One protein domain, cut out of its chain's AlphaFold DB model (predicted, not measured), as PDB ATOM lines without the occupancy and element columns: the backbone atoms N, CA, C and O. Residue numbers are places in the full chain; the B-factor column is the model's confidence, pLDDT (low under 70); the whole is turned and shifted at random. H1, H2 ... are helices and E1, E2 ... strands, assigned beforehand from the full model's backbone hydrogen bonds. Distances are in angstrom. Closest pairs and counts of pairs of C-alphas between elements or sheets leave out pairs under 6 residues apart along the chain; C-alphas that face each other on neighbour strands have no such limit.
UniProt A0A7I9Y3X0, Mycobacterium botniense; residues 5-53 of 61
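AT A GLANCE: This is residues 5 to 53 of the 61 residues of a protein of Mycobacterium botniense (UniProt A0A7I9Y3X0). Two short parallel strands, E1 and E2, lie side by side, and one helix, H1, packs on this narrow sheet, mainly on E2. From this small body a tail, residues 44 to 53, sticks out and makes much of the length. The printed part has 49 residues, with E1, H1, E2 and H2 in that order; the class is mixed, helices and strands. The whole is loose, with a radius of gyration of the C-alphas of 13.7 A, and its outline is flat, spanning 44 by 26 by 10 A.

IN THESE COORDINATES: Strand E1 is residues 5 to 9, 13.3 A long, beginning at C-alpha 5 (74.751, 100.275, 26.772). Strand E2 is residues 34 to 39, 16.1 A long. Helix H1 is residues 18 to 28, 15.4 A long, beginning at C-alpha 18 (57.085, 95.520, 39.581). Helix H2 is residues 41 to 44, ending at C-alpha 44 (58.849, 84.376, 22.810).

HOW THE PARTS SIT: E1 and E2 are parallel neighbours, with 27 degrees between their directions. N 6 and O 35 are 2.8 A apart and N 39 and O 8 are 3.0 A apart, both within hydrogen-bond range. E1, H1 and E2 form a strand-helix-strand unit, two parallel neighbour strands with a helix between them in the chain; its crossover is right-handed. The closest C-alphas of H1 and E2 are those of Ala 27 and Val 36, 4.8 A apart; those of E1 and H1 are Ala 8 and Ala 23, 6.3 A apart. The closest C-alphas of E1 and H2, Leu 9 and Leu 42, are 7.5 A apart. H1 and H2 are apart. In H1 every O i to N i+4 pair is within hydrogen-bond range; H2 is too short for such a pair.

THE WHOLE: The two farthest C-alphas, those of Asp 32 and Asp 51, are 44.5 A apart. Without residues 44 to 53, which stand free, the body spans 31 by 17 by 9 A. The printed part has no cut, and no link is long. Mean pLDDT of the printed part is 94.6, and no printed residue is under 70.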
ATOM      1  N   THR A   5      76.022 100.850  27.236       96.75
ATOM      2  CA  THR A   5      74.751 100.275  26.772       96.75
ATOM      3  C   THR A   5      74.356  99.118  27.679       96.75
ATOM      4  O   THR A   5      75.156  98.212  27.908       96.75
ATOM      5  N   ILE A   6      73.133  99.159  28.200       97.25
ATOM      6  CA  ILE A   6      72.569  98.179  29.128       97.25
ATOM      7  C   ILE A   6      71.273  97.640  28.525       97.25
ATOM      8  O   ILE A   6      70.416  98.402  28.085       97.25
ATOM      9  N   VAL A   7      71.101  96.321  28.555       97.00
ATOM     10  CA  VAL A   7      69.823  95.669  28.246       97.00
ATOM     11  C   VAL A   7      69.249  95.093  29.537       97.00
ATOM     12  O   VAL A   7      69.922  94.329  30.228       97.00
ATOM     13  N   ALA A   8      68.015  95.467  29.868       96.81
ATOM     14  CA  ALA A   8      67.291  94.965  31.026       96.81
ATOM     15  C   ALA A   8      66.402  93.779  30.624       96.81
ATOM     16  O   ALA A   8      65.516  93.905  29.776       96.81
ATOM     17  N   LEU A   9      66.628  92.625  31.257       96.56
ATOM     18  CA  LEU A   9      65.802  91.428  31.105       96.56
ATOM     19  C   LEU A   9      64.834  91.323  32.288       96.56
ATOM     20  O   LEU A   9      65.261  91.156  33.432       96.56
ATOM     21  N   VAL A  10      63.529  91.406  32.023       95.62
ATOM     22  CA  VAL A  10      62.500  91.342  33.070       95.62
ATOM     23  C   VAL A  10      61.973  89.914  33.201       95.62
ATOM     24  O   VAL A  10      61.281  89.409  32.325       95.62
ATOM     25  N   GLY A  11      62.241  89.270  34.339       93.38
ATOM     26  CA  GLY A  11      61.867  87.869  34.595       93.38
ATOM     27  C   GLY A  11      60.377  87.599  34.854       93.38
ATOM     28  O   GLY A  11      60.027  86.525  35.335       93.38
ATOM     29  N   SER A  12      59.486  88.559  34.601       92.62
ATOM     30  CA  SER A  12      58.040  88.375  34.749       92.62
ATOM     31  C   SER A  12      57.304  88.951  33.549       92.62
ATOM     32  O   SER A  12      57.439  90.134  33.243       92.62
ATOM     33  N   LEU A  13      56.491  88.107  32.912       90.75
ATOM     34  CA  LEU A  13      55.715  88.439  31.713       90.75
ATOM     35  C   LEU A  13      54.315  88.985  32.028       90.75
ATOM     36  O   LEU A  13      53.568  89.350  31.125       90.75
ATOM     37  N   ARG A  14      53.919  89.012  33.305       93.12
ATOM     38  CA  ARG A  14      52.603  89.527  33.696       93.12
ATOM     39  C   ARG A  14      52.545  91.042  33.482       93.12
ATOM     40  O   ARG A  14      53.530  91.732  33.734       93.12
ATOM     41  N   ALA A  15      51.364  91.555  33.139       88.12
ATOM     42  CA  ALA A  15      51.153  92.983  32.887       88.12
ATOM     43  C   ALA A  15      51.536  93.884  34.083       88.12
ATOM     44  O   ALA A  15      52.141  94.926  33.890       88.12
ATOM     45  N   ALA A  16      51.250  93.461  35.321       92.50
ATOM     46  CA  ALA A  16      51.572  94.202  36.551       92.50
ATOM     47  C   ALA A  16      52.889  93.716  37.205       92.50
ATOM     48  O   ALA A  16      52.915  93.211  38.336       92.50
ATOM     49  N   SER A  17      53.991  93.735  36.455       95.69
ATOM     50  CA  SER A  17      55.317  93.351  36.957       95.69
ATOM     51  C   SER A  17      56.027  94.547  37.593       95.69
ATOM     52  O   SER A  17      56.434  95.467  36.895       95.69
ATOM     53  N   LEU A  18      56.289  94.490  38.901       96.69
ATOM     54  CA  LEU A  18      57.085  95.520  39.581       96.69
ATOM     55  C   LEU A  18      58.518  95.605  39.022       96.69
ATOM     56  O   LEU A  18      59.090  96.683  38.918       96.69
ATOM     57  N   ASN A  19      59.095  94.473  38.607       96.06
ATOM     58  CA  ASN A  19      60.421  94.459  37.982       96.06
ATOM     59  C   ASN A  19      60.427  95.171  36.624       96.06
ATOM     60  O   ASN A  19      61.460  95.707  36.232       96.06
ATOM     61  N   ARG A  20      59.292  95.169  35.911       95.88
ATOM     62  CA  ARG A  20      59.136  95.926  34.666       95.88
ATOM     63  C   ARG A  20      59.122  97.421  34.953       95.88
ATOM     64  O   ARG A  20      59.922  98.132  34.364       95.88
ATOM     65  N   GLU A  21      58.309  97.853  35.913       96.88
ATOM     66  CA  GLU A  21      58.235  99.263  36.321       96.88
ATOM     67  C   GLU A  21      59.613  99.808  36.744       96.88
ATOM     68  O   GLU A  21      60.000 100.906  36.352       96.88
ATOM     69  N   ILE A  22      60.403  99.022  37.487       97.50
ATOM     70  CA  ILE A  22      61.779  99.393  37.859       97.50
ATOM     71  C   ILE A  22      62.685  99.527  36.624       97.50
ATOM     72  O   ILE A  22      63.491 100.455  36.554       97.50
ATOM     73  N   ALA A  23      62.586  98.603  35.665       97.00
ATOM     74  CA  ALA A  23      63.410  98.619  34.459       97.00
ATOM     75  C   ALA A  23      63.069  99.801  33.535       97.00
ATOM     76  O   ALA A  23      63.975 100.420  32.980       97.00
ATOM     77  N   GLU A  24      61.784 100.138  33.416       96.62
ATOM     78  CA  GLU A  24      61.300 101.312  32.682       96.62
ATOM     79  C   GLU A  24      61.795 102.605  33.340       96.62
ATOM     80  O   GLU A  24      62.412 103.435  32.676       96.62
ATOM     81  N   LEU A  25      61.677 102.722  34.668       98.06
ATOM     82  CA  LEU A  25      62.212 103.871  35.401       98.06
ATOM     83  C   LEU A  25      63.733 104.017  35.229       98.06
ATOM     84  O   LEU A  25      64.242 105.132  35.116       98.06
ATOM     85  N   ALA A  26      64.478 102.909  35.208       97.56
ATOM     86  CA  ALA A  26      65.922 102.931  34.971       97.56
ATOM     87  C   ALA A  26      66.279 103.423  33.558       97.56
ATOM     88  O   ALA A  26      67.316 104.061  33.385       97.56
ATOM     89  N   ALA A  27      65.432 103.149  32.562       97.44
ATOM     90  CA  ALA A  27      65.586 103.691  31.215       97.44
ATOM     91  C   ALA A  27      65.264 105.184  31.146       97.44
ATOM     92  O   ALA A  27      66.039 105.940  30.562       97.44
ATOM     93  N   ASP A  28      64.196 105.619  31.812       98.06
ATOM     94  CA  ASP A  28      63.778 107.024  31.831       98.06
ATOM     95  C   ASP A  28      64.761 107.928  32.589       98.06
ATOM     96  O   ASP A  28      64.916 109.107  32.271       98.06
ATOM     97  N   THR A  29      65.428 107.384  33.610       97.88
ATOM     98  CA  THR A  29      66.341 108.129  34.495       97.88
ATOM     99  C   THR A  29      67.820 107.915  34.169       97.88
ATOM    100  O   THR A  29      68.688 108.328  34.944       97.88
ATOM    101  N   ALA A  30      68.126 107.278  33.034       97.19
ATOM    102  CA  ALA A  30      69.497 106.989  32.635       97.19
ATOM    103  C   ALA A  30      70.327 108.286  32.508       97.19
ATOM    104  O   ALA A  30      69.890 109.238  31.857       97.19
ATOM    105  N   PRO A  31      71.523 108.356  33.125       96.31
ATOM    106  CA  PRO A  31      72.373 109.537  33.033       96.31
ATOM    107  C   PRO A  31      73.009 109.664  31.644       96.31
ATOM    108  O   PRO A  31      73.085 108.700  30.877       96.31
ATOM    109  N   ASP A  32      73.546 110.847  31.349       95.50
ATOM    110  CA  ASP A  32      74.230 111.112  30.086       95.50
ATOM    111  C   ASP A  32      75.329 110.083  29.796       95.50
ATOM    112  O   ASP A  32      76.172 109.756  30.636       95.50
ATOM    113  N   GLY A  33      75.332 109.585  28.560       95.31
ATOM    114  CA  GLY A  33      76.272 108.558  28.121       95.31
ATOM    115  C   GLY A  33      75.900 107.136  28.543       95.31
ATOM    116  O   GLY A  33      76.685 106.231  28.263       95.31
ATOM    117  N   VAL A  34      74.731 106.915  29.157       97.25
ATOM    118  CA  VAL A  34      74.161 105.587  29.423       97.25
ATOM    119  C   VAL A  34      72.862 105.414  28.640       97.25
ATOM    120  O   VAL A  34      72.009 106.294  28.611       97.25
ATOM    121  N   THR A  35      72.689 104.257  28.011       97.50
ATOM    122  CA  THR A  35      71.425 103.850  27.389       97.50
ATOM    123  C   THR A  35      70.974 102.544  28.012       97.50
ATOM    124  O   THR A  35      71.737 101.579  28.032       97.50
ATOM    125  N   VAL A  36      69.740 102.510  28.510       97.75
ATOM    126  CA  VAL A  36      69.100 101.294  29.018       97.75
ATOM    127  C   VAL A  36      67.939 100.939  28.097       97.75
ATOM    128  O   VAL A  36      67.158 101.805  27.709       97.75
ATOM    129  N   THR A  37      67.822  99.669  27.727       97.44
ATOM    130  CA  THR A  37      66.726  99.168  26.890       97.44
ATOM    131  C   THR A  37      66.079  97.964  27.555       97.44
ATOM    132  O   THR A  37      66.759  96.984  27.858       97.44
ATOM    133  N   VAL A  38      64.767  98.025  27.777       96.00
ATOM    134  CA  VAL A  38      63.985  96.882  28.263       96.00
ATOM    135  C   VAL A  38      63.737  95.924  27.099       96.00
ATOM    136  O   VAL A  38      63.289  96.337  26.032       96.00
ATOM    137  N   PHE A  39      64.069  94.646  27.278       95.62
ATOM    138  CA  PHE A  39      63.864  93.624  26.254       95.62
ATOM    139  C   PHE A  39      62.492  92.954  26.400       95.62
ATOM    140  O   PHE A  39      62.203  92.338  27.425       95.62
ATOM    141  N   GLU A  40      61.675  93.022  25.348       90.94
ATOM    142  CA  GLU A  40      60.300  92.500  25.344       90.94
ATOM    143  C   GLU A  40      60.182  91.028  24.908       90.94
ATOM    144  O   GLU A  40      59.231  90.344  25.279       90.94
ATOM    145  N   GLY A  41      61.158  90.502  24.162       90.75
ATOM    146  CA  GLY A  41      61.059  89.189  23.504       90.75
ATOM    147  C   GLY A  41      61.254  87.972  24.415       90.75
ATOM    148  O   GLY A  41      61.299  86.846  23.932       90.75
ATOM    149  N   LEU A  42      61.398  88.151  25.735       90.75
ATOM    150  CA  LEU A  42      61.730  87.040  26.640       90.75
ATOM    151  C   LEU A  42      60.626  85.970  26.684       90.75
ATOM    152  O   LEU A  42      60.918  84.792  26.859       90.75
ATOM    153  N   GLY A  43      59.365  86.372  26.503       90.50
ATOM    154  CA  GLY A  43      58.228  85.448  26.454       90.50
ATOM    155  C   GLY A  43      58.101  84.660  25.151       90.50
ATOM    156  O   GLY A  43      57.332  83.706  25.099       90.50
ATOM    157  N   GLU A  44      58.842  85.046  24.114       93.19
ATOM    158  CA  GLU A  44      58.849  84.376  22.810       93.19
ATOM    159  C   GLU A  44      59.914  83.276  22.741       93.19
ATOM    160  O   GLU A  44      59.922  82.476  21.805       93.19
ATOM    161  N   LEU A  45      60.811  83.219  23.734       90.31
ATOM    162  CA  LEU A  45      61.841  82.195  23.790       90.31
ATOM    163  C   LEU A  45      61.199  80.818  23.995       90.31
ATOM    164  O   LEU A  45      60.446  80.627  24.958       90.31
ATOM    165  N   PRO A  46      61.505  79.838  23.127       91.19
ATOM    166  CA  PRO A  46      61.060  78.476  23.348       91.19
ATOM    167  C   PRO A  46      61.692  77.925  24.629       91.19
ATOM    168  O   PRO A  46      62.760  78.361  25.069       91.19
ATOM    169  N   LEU A  47      61.038  76.921  25.214       92.75
ATOM    170  CA  LEU A  47      61.676  76.127  26.257       92.75
ATOM    171  C   LEU A  47      62.951  75.498  25.695       92.75
ATOM    172  O   LEU A  47      62.995  75.079  24.537       92.75
ATOM    173  N   TYR A  48      63.972  75.428  26.543       92.75
ATOM    174  CA  TYR A  48      65.233  74.794  26.199       92.75
ATOM    175  C   TYR A  48      65.022  73.353  25.713       92.75
ATOM    176  O   TYR A  48      64.235  72.606  26.298       92.75
ATOM    177  N   ASN A  49      65.757  72.973  24.667       92.75
ATOM    178  CA  ASN A  49      65.793  71.620  24.134       92.75
ATOM    179  C   ASN A  49      67.234  71.263  23.729       92.75
ATOM    180  O   ASN A  49      67.798  71.897  22.839       92.75
ATOM    181  N   GLU A  50      67.803  70.244  24.376       92.50
ATOM    182  CA  GLU A  50      69.186  69.803  24.156       92.50
ATOM    183  C   GLU A  50      69.420  69.206  22.761       92.50
ATOM    184  O   GLU A  50      70.513  69.346  22.219       92.50
ATOM    185  N   ASP A  51      68.393  68.622  22.133       92.06
ATOM    186  CA  ASP A  51      68.513  67.991  20.810       92.06
ATOM    187  C   ASP A  51      68.905  68.997  19.711       92.06
ATOM    188  O   ASP A  51      69.493  68.627  18.690       92.06
ATOM    189  N   ILE A  52      68.558  70.273  19.907       87.38
ATOM    190  CA  ILE A  52      68.790  71.360  18.947       87.38
ATOM    191  C   ILE A  52      69.858  72.356  19.411       87.38
ATOM    192  O   ILE A  52      70.232  73.232  18.636       87.38
ATOM    193  N   ASP A  53      70.379  72.217  20.632       88.12
ATOM    194  CA  ASP A  53      71.441  73.067  21.180       88.12
ATOM    195  C   ASP A  53      72.814  72.617  20.660       88.12
ATOM    196  O   ASP A  53      73.656  72.045  21.358       88.12
TER     197      ASP A  53